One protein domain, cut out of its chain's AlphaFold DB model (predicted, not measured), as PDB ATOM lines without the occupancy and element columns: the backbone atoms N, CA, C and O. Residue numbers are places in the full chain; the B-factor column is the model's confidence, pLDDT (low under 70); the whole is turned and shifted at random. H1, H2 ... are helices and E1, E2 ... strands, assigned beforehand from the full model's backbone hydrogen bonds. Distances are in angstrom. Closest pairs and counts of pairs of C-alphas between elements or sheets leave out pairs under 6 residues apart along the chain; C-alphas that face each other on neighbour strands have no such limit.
ATOM      1  N   GLU A  14     144.893 146.102 153.038       86.75
ATOM      2  CA  GLU A  14     144.826 146.483 151.625       86.75
ATOM      3  C   GLU A  14     146.199 146.815 151.000       86.75
ATOM      4  O   GLU A  14     146.342 146.781 149.775       86.75
ATOM      5  N   PHE A  15     147.213 147.111 151.824       92.31
ATOM      6  CA  PHE A  15     148.598 147.329 151.390       92.31
ATOM      7  C   PHE A  15     149.448 146.053 151.405       92.31
ATOM      8  O   PHE A  15     150.504 146.036 150.777       92.31
ATOM      9  N   LEU A  16     148.989 144.979 152.058       92.56
ATOM     10  CA  LEU A  16     149.678 143.682 152.071       92.56
ATOM     11  C   LEU A  16     149.443 142.870 150.790       92.56
ATOM     12  O   LEU A  16     150.133 141.882 150.553       92.56
ATOM     13  N   LEU A  17     148.487 143.292 149.953       90.75
ATOM     14  CA  LEU A  17     147.953 142.531 148.813       90.75
ATOM     15  C   LEU A  17     147.262 141.219 149.228       90.75
ATOM     16  O   LEU A  17     147.053 140.331 148.400       90.75
ATOM     17  N   ASP A  18     146.866 141.108 150.499       85.19
ATOM     18  CA  ASP A  18     146.050 139.993 150.971       85.19
ATOM     19  C   ASP A  18     144.690 139.995 150.248       85.19
ATOM     20  O   ASP A  18     144.094 141.044 149.995       85.19
ATOM     21  N   GLY A  19     144.232 138.812 149.845       84.62
ATOM     22  CA  GLY A  19     143.052 138.634 148.996       84.62
ATOM     23  C   GLY A  19     143.233 138.906 147.491       84.62
ATOM     24  O   GLY A  19     142.287 138.658 146.744       84.62
ATOM     25  N   TYR A  20     144.402 139.349 147.001       91.56
ATOM     26  CA  TYR A  20     144.632 139.491 145.551       91.56
ATOM     27  C   TYR A  20     144.695 138.109 144.878       91.56
ATOM     28  O   TYR A  20     145.483 137.245 145.267       91.56
ATOM     29  N   ILE A  21     143.899 137.903 143.824       92.69
ATOM     30  CA  ILE A  21     143.830 136.627 143.095       92.69
ATOM     31  C   ILE A  21     144.715 136.702 141.847       92.69
ATOM     32  O   ILE A  21     144.595 137.629 141.047       92.69
ATOM     33  N   THR A  22     145.631 135.748 141.673       93.88
ATOM     34  CA  THR A  22     146.637 135.764 140.601       93.88
ATOM     35  C   THR A  22     146.118 135.202 139.274       93.88
ATOM     36  O   THR A  22     145.666 134.062 139.185       93.88
ATOM     37  N   LEU A  23     146.281 135.971 138.192       93.62
ATOM     38  CA  LEU A  23     145.929 135.553 136.833       93.62
ATOM     39  C   LEU A  23     147.043 134.693 136.214       93.62
ATOM     40  O   LEU A  23     147.870 135.158 135.419       93.62
ATOM     41  N   GLY A  24     147.040 133.412 136.578       92.00
ATOM     42  CA  GLY A  24     147.982 132.407 136.086       92.00
ATOM     43  C   GLY A  24     149.411 132.568 136.616       92.00
ATOM     44  O   GLY A  24     149.695 133.388 137.489       92.00
ATOM     45  N   GLU A  25     150.320 131.748 136.084       90.38
ATOM     46  CA  GLU A  25     151.713 131.685 136.543       90.38
ATOM     47  C   GLU A  25     152.523 132.949 136.207       90.38
ATOM     48  O   GLU A  25     152.364 133.565 135.144       90.38
ATOM     49  N   GLN A  26     153.443 133.283 137.115       92.50
ATOM     50  CA  GLN A  26     154.392 134.386 136.998       92.50
ATOM     51  C   GLN A  26     155.310 134.210 135.774       92.50
ATOM     52  O   GLN A  26     155.829 133.125 135.513       92.50
ATOM     53  N   LYS A  27     155.547 135.290 135.020       94.62
ATOM     54  CA  LYS A  27     156.292 135.256 133.746       94.62
ATOM     55  C   LYS A  27     157.609 136.011 133.853       94.62
ATOM     56  O   LYS A  27     157.618 137.168 134.265       94.62
ATOM     57  N   GLU A  28     158.714 135.406 133.420       94.69
ATOM     58  CA  GLU A  28     159.972 136.140 133.235       94.69
ATOM     59  C   GLU A  28     159.900 136.974 131.945       94.69
ATOM     60  O   GLU A  28     159.617 136.449 130.866       94.69
ATOM     61  N   ILE A  29     160.166 138.279 132.045       93.62
ATOM     62  CA  ILE A  29     160.229 139.200 130.906       93.62
ATOM     63  C   ILE A  29     161.570 139.940 130.889       93.62
ATOM     64  O   ILE A  29     162.190 140.174 131.924       93.62
ATOM     65  N   THR A  30     162.034 140.325 129.698       91.81
ATOM     66  CA  THR A  30     163.273 141.099 129.528       91.81
ATOM     67  C   THR A  30     162.965 142.458 128.914       91.81
ATOM     68  O   THR A  30     162.420 142.533 127.815       91.81
ATOM     69  N   PHE A  31     163.356 143.535 129.597       84.19
ATOM     70  CA  PHE A  31     163.204 144.910 129.122       84.19
ATOM     71  C   PHE A  31     164.493 145.702 129.370       84.19
ATOM     72  O   PHE A  31     165.085 145.622 130.445       84.19
ATOM     73  N   GLY A  32     164.975 146.433 128.360       81.56
ATOM     74  CA  GLY A  32     166.214 147.221 128.466       81.56
ATOM     75  C   GLY A  32     167.466 146.408 128.841       81.56
ATOM     76  O   GLY A  32     168.384 146.950 129.446       81.56
ATOM     77  N   GLY A  33     167.491 145.101 128.551       87.38
ATOM     78  CA  GLY A  33     168.568 144.187 128.957       87.38
ATOM     79  C   GLY A  33     168.519 143.724 130.422       87.38
ATOM     80  O   GLY A  33     169.362 142.930 130.825       87.38
ATOM     81  N   SER A  34     167.538 144.173 131.214       90.94
ATOM     82  CA  SER A  34     167.251 143.639 132.553       90.94
ATOM     83  C   SER A  34     166.141 142.589 132.500       90.94
ATOM     84  O   SER A  34     165.169 142.747 131.759       90.94
ATOM     85  N   LYS A  35     166.276 141.543 133.320       93.75
ATOM     86  CA  LYS A  35     165.205 140.585 133.610       93.75
ATOM     87  C   LYS A  35     164.293 141.117 134.715       93.75
ATOM     88  O   LYS A  35     164.767 141.784 135.634       93.75
ATOM     89  N   TYR A  36     163.014 140.779 134.618       95.25
ATOM     90  CA  TYR A  36     161.969 141.051 135.600       95.25
ATOM     91  C   TYR A  36     161.026 139.850 135.668       95.25
ATOM     92  O   TYR A  36     160.883 139.129 134.677       95.25
ATOM     93  N   THR A  37     160.326 139.675 136.783       95.75
ATOM     94  CA  THR A  37     159.147 138.808 136.844       95.75
ATOM     95  C   THR A  37     157.871 139.649 136.844       95.75
ATOM     96  O   THR A  37     157.799 140.700 137.482       95.75
ATOM     97  N   LEU A  38     156.878 139.200 136.078       96.50
ATOM     98  CA  LEU A  38     155.573 139.830 135.896       96.50
ATOM     99  C   LEU A  38     154.488 138.919 136.475       96.50
ATOM    100  O   LEU A  38     154.393 137.756 136.072       96.50
ATOM    101  N   GLN A  39     153.653 139.461 137.361       96.50
ATOM    102  CA  GLN A  39     152.435 138.813 137.853       96.50
ATOM    103  C   GLN A  39     151.234 139.719 137.574       96.50
ATOM    104  O   GLN A  39     151.265 140.895 137.921       96.50
ATOM    105  N   CYS A  40     150.188 139.171 136.959       96.00
ATOM    106  CA  CYS A  40     148.899 139.845 136.773       96.00
ATOM    107  C   CYS A  40     147.874 139.296 137.773       96.00
ATOM    108  O   CYS A  40     148.067 138.197 138.308       96.00
ATOM    109  N   PHE A  41     146.781 140.028 137.977       96.69
ATOM    110  CA  PHE A  41     145.682 139.642 138.863       96.69
ATOM    111  C   PHE A  41     144.352 139.518 138.108       96.69
ATOM    112  O   PHE A  41     144.263 139.865 136.930       96.69
ATOM    113  N   GLU A  42     143.337 138.969 138.771       94.94
ATOM    114  CA  GLU A  42     141.963 138.844 138.271       94.94
ATOM    115  C   GLU A  42     140.937 139.393 139.278       94.94
ATOM    116  O   GLU A  42     141.274 139.722 140.418       94.94
ATOM    117  N   GLY A  43     139.675 139.516 138.856       94.00
ATOM    118  CA  GLY A  43     138.611 140.111 139.669       94.00
ATOM    119  C   GLY A  43     138.753 141.631 139.773       94.00
ATOM    120  O   GLY A  43     139.074 142.291 138.788       94.00
ATOM    121  N   ASP A  44     138.550 142.185 140.970       91.94
ATOM    122  CA  ASP A  44     138.571 143.638 141.228       91.94
ATOM    123  C   ASP A  44     139.952 144.302 141.004       91.94
ATOM    124  O   ASP A  44     140.064 145.525 141.071       91.94
ATOM    125  N   HIS A  45     140.989 143.505 140.711       94.81
ATOM    126  CA  HIS A  45     142.364 143.933 140.436       94.81
ATOM    127  C   HIS A  45     142.839 143.570 139.012       94.81
ATOM    128  O   HIS A  45     144.043 143.533 138.758       94.81
ATOM    129  N   GLU A  46     141.935 143.280 138.066       95.81
ATOM    130  CA  GLU A  46     142.302 142.889 136.687       95.81
ATOM    131  C   GLU A  46     143.109 143.950 135.907       95.81
ATOM    132  O   GLU A  46     143.799 143.628 134.936       95.81
ATOM    133  N   ASP A  47     143.058 145.214 136.337       96.25
ATOM    134  CA  ASP A  47     143.839 146.327 135.794       96.25
ATOM    135  C   ASP A  47     145.217 146.501 136.467       96.25
ATOM    136  O   ASP A  47     145.967 147.427 136.122       96.25
ATOM    137  N   GLU A  48     145.577 145.605 137.393       97.44
ATOM    138  CA  GLU A  48     146.803 145.649 138.188       97.44
ATOM    139  C   GLU A  48     147.824 144.560 137.835       97.44
ATOM    140  O   GLU A  48     147.503 143.439 137.428       97.44
ATOM    141  N   TYR A  49     149.105 144.883 138.024       96.94
ATOM    142  CA  TYR A  49     150.197 143.920 137.885       96.94
ATOM    143  C   TYR A  49     151.423 144.284 138.731       96.94
ATOM    144  O   TYR A  49     151.775 145.458 138.884       96.94
ATOM    145  N   LEU A  50     152.115 143.261 139.240       97.12
ATOM    146  CA  LEU A  50     153.430 143.392 139.866       97.12
ATOM    147  C   LEU A  50     154.539 143.216 138.832       97.12
ATOM    148  O   LEU A  50     154.519 142.283 138.027       97.12
ATOM    149  N   LEU A  51     155.555 144.067 138.931       96.81
ATOM    150  CA  LEU A  51     156.845 143.897 138.280       96.81
ATOM    151  C   LEU A  51     157.935 143.819 139.359       96.81
ATOM    152  O   LEU A  51     158.211 144.818 140.027       96.81
ATOM    153  N   LYS A  52     158.556 142.646 139.526       95.44
ATOM    154  CA  LYS A  52     159.644 142.409 140.489       95.44
ATOM    155  C   LYS A  52     160.991 142.291 139.777       95.44
ATOM    156  O   LYS A  52     161.095 141.706 138.695       95.44
ATOM    157  N   LYS A  53     162.029 142.865 140.381       93.56
ATOM    158  CA  LYS A  53     163.434 142.686 140.000       93.56
ATOM    159  C   LYS A  53     164.290 142.710 141.256       93.56
ATOM    160  O   LYS A  53     164.211 143.653 142.040       93.56
ATOM    161  N   ASP A  54     165.139 141.697 141.393       90.31
ATOM    162  CA  ASP A  54     165.914 141.456 142.608       90.31
ATOM    163  C   ASP A  54     164.943 141.400 143.817       90.31
ATOM    164  O   ASP A  54     163.928 140.702 143.738       90.31
ATOM    165  N   GLN A  55     165.193 142.138 144.900       93.06
ATOM    166  CA  GLN A  55     164.267 142.246 146.045       93.06
ATOM    167  C   GLN A  55     163.127 143.257 145.826       93.06
ATOM    168  O   GLN A  55     162.151 143.262 146.570       93.06
ATOM    169  N   LYS A  56     163.219 144.123 144.809       96.50
ATOM    170  CA  LYS A  56     162.315 145.265 144.643       96.50
ATOM    171  C   LYS A  56     161.072 144.912 143.839       96.50
ATOM    172  O   LYS A  56     161.173 144.375 142.731       96.50
ATOM    173  N   VAL A  57     159.912 145.320 144.345       97.50
ATOM    174  CA  VAL A  57     158.606 145.095 143.723       97.50
ATOM    175  C   VAL A  57     157.897 146.417 143.444       97.50
ATOM    176  O   VAL A  57     157.906 147.341 144.255       97.50
ATOM    177  N   CYS A  58     157.283 146.506 142.264       97.81
ATOM    178  CA  CYS A  58     156.494 147.647 141.819       97.81
ATOM    179  C   CYS A  58     155.098 147.171 141.396       97.81
ATOM    180  O   CYS A  58     154.980 146.424 140.424       97.81
ATOM    181  N   LEU A  59     154.057 147.631 142.086       97.88
ATOM    182  CA  LEU A  59     152.656 147.438 141.707       97.88
ATOM    183  C   LEU A  59     152.209 148.586 140.806       97.88
ATOM    184  O   LEU A  59     152.356 149.758 141.164       97.88
ATOM    185  N   PHE A  60     151.629 148.248 139.662       97.88
ATOM    186  CA  PHE A  60     151.032 149.185 138.719       97.88
ATOM    187  C   PHE A  60     149.529 148.942 138.617       97.88
ATOM    188  O   PHE A  60     149.091 147.803 138.723       97.88
ATOM    189  N   GLN A  61     148.770 150.001 138.341       96.50
ATOM    190  CA  GLN A  61     147.351 149.968 137.996       96.50
ATOM    191  C   GLN A  61     147.137 150.786 136.719       96.50
ATOM    192  O   GLN A  61     147.574 151.936 136.647       96.50
ATOM    193  N   ASN A  62     146.527 150.206 135.683       95.62
ATOM    194  CA  ASN A  62     146.409 150.812 134.343       95.62
ATOM    195  C   ASN A  62     147.751 151.330 133.771       95.62
ATOM    196  O   ASN A  62     147.802 152.328 133.049       95.62
ATOM    197  N   GLY A  63     148.866 150.682 134.127       95.12
ATOM    198  CA  GLY A  63     150.224 151.106 133.754       95.12
ATOM    199  C   GLY A  63     150.788 152.299 134.542       95.12
ATOM    200  O   GLY A  63     151.936 152.685 134.323       95.12
ATOM    201  N   VAL A  64     150.025 152.867 135.480       97.44
ATOM    202  CA  VAL A  64     150.468 153.917 136.406       97.44
ATOM    203  C   VAL A  64     150.982 153.270 137.691       97.44
ATOM    204  O   VAL A  64     150.394 152.320 138.197       97.44
ATOM    205  N   LEU A  65     152.097 153.765 138.228       97.88
ATOM    206  CA  LEU A  65     152.679 153.222 139.455       97.88
ATOM    207  C   LEU A  65     151.744 153.466 140.656       97.88
ATOM    208  O   LEU A  65     151.308 154.596 140.882       97.88
ATOM    209  N   LYS A  66     151.459 152.397 141.410       97.00
ATOM    210  CA  LYS A  66     150.491 152.335 142.520       97.00
ATOM    211  C   LYS A  66     151.182 152.087 143.872       97.00
ATOM    212  O   LYS A  66     150.800 152.680 144.881       97.00
ATOM    213  N   MET A  67     152.222 151.247 143.898       98.19
ATOM    214  CA  MET A  67     153.022 150.955 145.100       98.19
ATOM    215  C   MET A  67     154.451 150.516 144.737       98.19
ATOM    216  O   MET A  67     154.659 149.887 143.702       98.19
ATOM    217  N   ILE A  68     155.427 150.817 145.594       98.38
ATOM    218  CA  ILE A  68     156.772 150.214 145.582       98.38
ATOM    219  C   ILE A  68     157.050 149.646 146.968       98.38
ATOM    220  O   ILE A  68     156.777 150.333 147.949       98.38
ATOM    221  N   TYR A  69     157.650 148.463 147.043       98.19
ATOM    222  CA  TYR A  69     158.131 147.866 148.289       98.19
ATOM    223  C   TYR A  69     159.266 146.858 148.023       98.19
ATOM    224  O   TYR A  69     159.664 146.660 146.868       98.19
ATOM    225  N   GLU A  70     159.815 146.255 149.078       97.06
ATOM    226  CA  GLU A  70     160.845 145.212 148.994       97.06
ATOM    227  C   GLU A  70     160.356 143.906 149.643       97.06
ATOM    228  O   GLU A  70     159.556 143.915 150.580       97.06
ATOM    229  N   GLU A  71     160.808 142.778 149.095       94.75
ATOM    230  CA  GLU A  71     160.477 141.422 149.543       94.75
ATOM    231  C   GLU A  71     161.747 140.592 149.745       94.75
ATOM    232  O   GLU A  71     162.685 140.654 148.940       94.75
ATOM    233  N   GLU A  72     161.724 139.731 150.758       92.94
ATOM    234  CA  GLU A  72     162.717 138.680 150.966       92.94
ATOM    235  C   GLU A  72     162.651 137.575 149.896       92.94
ATOM    236  O   GLU A  72     161.783 137.536 149.013       92.94
ATOM    237  N   ALA A  73     163.612 136.650 149.958       87.44
ATOM    238  CA  ALA A  73     163.727 135.533 149.017       87.44
ATOM    239  C   ALA A  73     162.539 134.546 149.053       87.44
ATOM    240  O   ALA A  73     162.318 133.835 148.073       87.44
ATOM    241  N   ASP A  74     161.786 134.503 150.154       87.56
ATOM    242  CA  ASP A  74     160.560 133.713 150.331       87.56
ATOM    243  C   ASP A  74     159.273 134.477 149.953       87.56
ATOM    244  O   ASP A  74     158.195 133.884 149.934       87.56
ATOM    245  N   GLY A  75     159.386 135.763 149.598       86.25
ATOM    246  CA  GLY A  75     158.262 136.644 149.280       86.25
ATOM    247  C   GLY A  75     157.714 137.440 150.468       86.25
ATOM    248  O   GLY A  75     156.762 138.195 150.277       86.25
ATOM    249  N   ALA A  76     158.288 137.321 151.671       88.81
ATOM    250  CA  ALA A  76     157.870 138.134 152.810       88.81
ATOM    251  C   ALA A  76     158.149 139.626 152.556       88.81
ATOM    252  O   ALA A  76     159.266 140.015 152.216       88.81
ATOM    253  N   GLN A  77     157.125 140.464 152.726       93.12
ATOM    254  CA  GLN A  77     157.227 141.923 152.644       93.12
ATOM    255  C   GLN A  77     158.059 142.463 153.810       93.12
ATOM    256  O   GLN A  77     157.811 142.099 154.960       93.12
ATOM    257  N   ILE A  78     159.031 143.334 153.526       92.88
ATOM    258  CA  ILE A  78     159.955 143.862 154.539       92.88
ATOM    259  C   ILE A  78     160.092 145.383 154.493       92.88
ATOM    260  O   ILE A  78     160.022 146.015 153.438       92.88
ATOM    261  N   GLY A  79     160.342 145.967 155.666       94.31
ATOM    262  CA  GLY A  79     160.633 147.386 155.815       94.31
ATOM    263  C   GLY A  79     159.454 148.269 155.417       94.31
ATOM    264  O   GLY A  79     158.391 148.221 156.032       94.31
ATOM    265  N   GLU A  80     159.661 149.121 154.415       96.94
ATOM    266  CA  GLU A  80     158.731 150.194 154.069       96.94
ATOM    267  C   GLU A  80     158.191 150.079 152.649       96.94
ATOM    268  O   GLU A  80     158.926 149.799 151.699       96.94
ATOM    269  N   PHE A  81     156.915 150.427 152.489       98.00
ATOM    270  CA  PHE A  81     156.304 150.630 151.185       98.00
ATOM    271  C   PHE A  81     156.077 152.116 150.906       98.00
ATOM    272  O   PHE A  81     155.731 152.911 151.781       98.00
ATOM    273  N   THR A  82     156.255 152.501 149.644       98.50
ATOM    274  CA  THR A  82     155.861 153.808 149.114       98.50
ATOM    275  C   THR A  82     154.543 153.655 148.370       98.50
ATOM    276  O   THR A  82     154.474 152.952 147.357       98.50
ATOM    277  N   ARG A  83     153.502 154.333 148.848       98.12
ATOM    278  CA  ARG A  83     152.189 154.402 148.210       98.12
ATOM    279  C   ARG A  83     152.145 155.535 147.186       98.12
ATOM    280  O   ARG A  83     152.618 156.641 147.454       98.12
ATOM    281  N   PHE A  84     151.519 155.278 146.041       97.81
ATOM    282  CA  PHE A  84     151.322 156.263 144.982       97.81
ATOM    283  C   PHE A  84     149.833 156.484 144.685       97.81
ATOM    284  O   PHE A  84     149.018 155.561 144.735       97.81
ATOM    285  N   GLU A  85     149.499 157.719 144.330       94.62
ATOM    286  CA  GLU A  85     148.201 158.136 143.803       94.62
ATOM    287  C   GLU A  85     148.442 158.873 142.488       94.62
ATOM    288  O   GLU A  85     149.197 159.844 142.435       94.62
ATOM    289  N   ASN A  86     147.853 158.380 141.394       93.81
ATOM    290  CA  ASN A  86     148.085 158.892 140.035       93.81
ATOM    291  C   ASN A  86     149.582 158.974 139.641       93.81
ATOM    292  O   ASN A  86     149.979 159.824 138.847       93.81
ATOM    293  N   GLY A  87     150.426 158.102 140.207       92.69
ATOM    294  CA  GLY A  87     151.879 158.094 139.997       92.69
ATOM    295  C   GLY A  87     152.664 159.134 140.812       92.69
ATOM    296  O   GLY A  87     153.894 159.133 140.764       92.69
ATOM    297  N   CYS A  88     152.000 159.987 141.596       92.81
ATOM    298  CA  CYS A  88     152.640 160.830 142.603       92.81
ATOM    299  C   CYS A  88     152.774 160.058 143.921       92.81
ATOM    300  O   CYS A  88     151.867 159.316 144.288       92.81
ATOM    301  N   VAL A  89     153.881 160.231 144.653       97.12
ATOM    302  CA  VAL A  89     153.994 159.686 146.016       97.12
ATOM    303  C   VAL A  89     152.894 160.309 146.872       97.12
ATOM    304  O   VAL A  89     152.780 161.534 146.903       97.12
ATOM    305  N   SER A  90     152.118 159.465 147.550       95.44
ATOM    306  CA  SER A  90     151.147 159.865 148.570       95.44
ATOM    307  C   SER A  90     151.829 159.808 149.939       95.44
ATOM    308  O   SER A  90     152.086 160.845 150.555       95.44
ATOM    309  N   PHE A  91     152.283 158.616 150.348       97.81
ATOM    310  CA  PHE A  91     153.014 158.419 151.601       97.81
ATOM    311  C   PHE A  91     154.020 157.259 151.555       97.81
ATOM    312  O   PHE A  91     153.991 156.420 150.655       97.81
ATOM    313  N   VAL A  92     154.895 157.204 152.561       98.00
ATOM    314  CA  VAL A  92     155.739 156.047 152.910       98.00
ATOM    315  C   VAL A  92     155.346 155.557 154.305       98.00
ATOM    316  O   VAL A  92     155.143 156.392 155.186       98.00
ATOM    317  N   GLN A  93     155.230 154.244 154.511       96.62
ATOM    318  CA  GLN A  93     154.849 153.621 155.790       96.62
ATOM    319  C   GLN A  93     155.595 152.285 155.977       96.62
ATOM    320  O   GLN A  93     155.955 151.646 154.988       96.62
ATOM    321  N   SER A  94     155.822 151.861 157.224       95.94
ATOM    322  CA  SER A  94     156.332 150.517 157.533       95.94
ATOM    323  C   SER A  94     155.238 149.450 157.388       95.94
ATOM    324  O   SER A  94     154.073 149.714 157.701       95.94
ATOM    325  N   PHE A  95     155.609 148.237 156.972       95.50
ATOM    326  CA  PHE A  95     154.739 147.063 157.104       95.50
ATOM    327  C   PHE A  95     154.564 146.640 158.567       95.50
ATOM    328  O   PHE A  95     153.471 146.219 158.937       95.50
ATOM    329  N   ASP A  96     155.575 146.839 159.420       93.56
ATOM    330  CA  ASP A  96     155.485 146.544 160.859       93.56
ATOM    331  C   ASP A  96     154.347 147.331 161.529       93.56
ATOM    332  O   ASP A  96     153.718 146.842 162.461       93.56
ATOM    333  N   ASP A  97     154.046 148.544 161.045       94.25
ATOM    334  CA  ASP A  97     152.937 149.344 161.577       94.25
ATOM    335  C   ASP A  97     151.578 148.645 161.361       94.25
ATOM    336  O   ASP A  97     150.673 148.790 162.179       94.25
ATOM    337  N   ILE A  98     151.446 147.868 160.280       93.06
ATOM    338  CA  ILE A  98     150.253 147.080 159.936       93.06
ATOM    339  C   ILE A  98     150.270 145.739 160.678       93.06
ATOM    340  O   ILE A  98     149.292 145.376 161.327       93.06
ATOM    341  N   LEU A  99     151.385 145.007 160.594       90.50
ATOM    342  CA  LEU A  99     151.503 143.636 161.103       90.50
ATOM    343  C   LEU A  99     151.478 143.567 162.638       90.50
ATOM    344  O   LEU A  99     150.870 142.654 163.195       90.50
ATOM    345  N   ASP A 100     152.062 144.558 163.319       91.75
ATOM    346  CA  ASP A 100     152.094 144.635 164.784       91.75
ATOM    347  C   ASP A 100     150.947 145.486 165.373       91.75
ATOM    348  O   ASP A 100     150.988 145.830 166.555       91.75
ATOM    349  N   ASN A 101     149.932 145.846 164.572       91.62
ATOM    350  CA  ASN A 101     148.793 146.692 164.972       91.62
ATOM    351  C   ASN A 101     149.215 148.018 165.644       91.62
ATOM    352  O   ASN A 101     148.663 148.426 166.669       91.62
ATOM    353  N   ARG A 102     150.227 148.698 165.093       92.38
ATOM    354  CA  ARG A 102     150.729 149.970 165.638       92.38
ATOM    355  C   ARG A 102     150.024 151.156 164.985       92.38
ATOM    356  O   ARG A 102     149.405 151.064 163.928       92.38
TER     357      ARG A 102
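What this domain is: This is residues 14 to 102 of the 565 residues of an uncharacterized protein of Blastocystis hominis (UniProt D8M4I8). The domain is one strongly twisted sheet of seven strands side by side, E1 to E7, which the chain builds by going back and forth, with a four-residue helix, H1, just after the last strand at one end. The stretch before the first strand, residues 14 to 26, has no named element; it runs past the strands toward E1, and its residues 21 to 22 pair with E2. The printed part has 89 residues with seven named strands followed by one named helix, and the sheet's order is E1 E2 E3 E4 E5 E6 E7, all antiparallel. The class is mostly strand. The whole is compact, with a radius of gyration of the C-alphas of 13.1 A, and spans 38 by 28 by 25 A.

How they stand to each other: Residues 21 to 22 pair antiparallel with residues 41 to 42 of E2, residues 34 to 42. The edge strand E1, residues 27 to 31, forms a hairpin with E2, N 29 and O 36 being 2.9 A apart. E3, residues 48 to 53, is the next neighbour, with N 39 and O 50 3.0 A apart. E4, residues 56 to 61, follows, with N 51 and O 58 at 2.8 A. E5, residues 64 to 71, pairs with E4 through N 59 and O 67, 2.8 A. E6, residues 77 to 85, pairs with E5 through N 82 and O 68, 2.8 A; it bends by 77 degrees at residue 80. The other edge strand, E7, residues 88 to 94, pairs with E6 through N 83 and O 91, 2.8 A. The seven strands make a meander, each the antiparallel neighbour of the one before, and the strands' lines turn by 129 degrees from edge to edge. H1, residues 96 to 99, only grazes the sheet with residues 96 to 97; its closest C-alpha pair with E6 is Gly 79 and Asp 96, 7.3 A. H1 is too short for an O i to N i+4 pair, and its one O i to N i+3 pair is not within range. E1 and E7 are apart.

Where its parts are: E1 begins at C-alpha 27, (156.292, 135.256, 133.746), and is 12.7 A long. E2 is 26.4 A, E3 and E4 17.0 A each, E5 20.7 A, E6 20.6 A and E7 18.5 A. E7 ends at C-alpha 94, (156.332, 150.517, 157.533). H1, 4.9 A, ends at C-alpha 99, (151.503, 143.636, 161.103).

The domain as a whole: The C-alphas of Gly 33 and Arg 102 are the two farthest apart, 41.2 A. The printed part has no cut, and the links between named elements are tight. Mean pLDDT of the printed part is 93.9, and no printed residue is under 70.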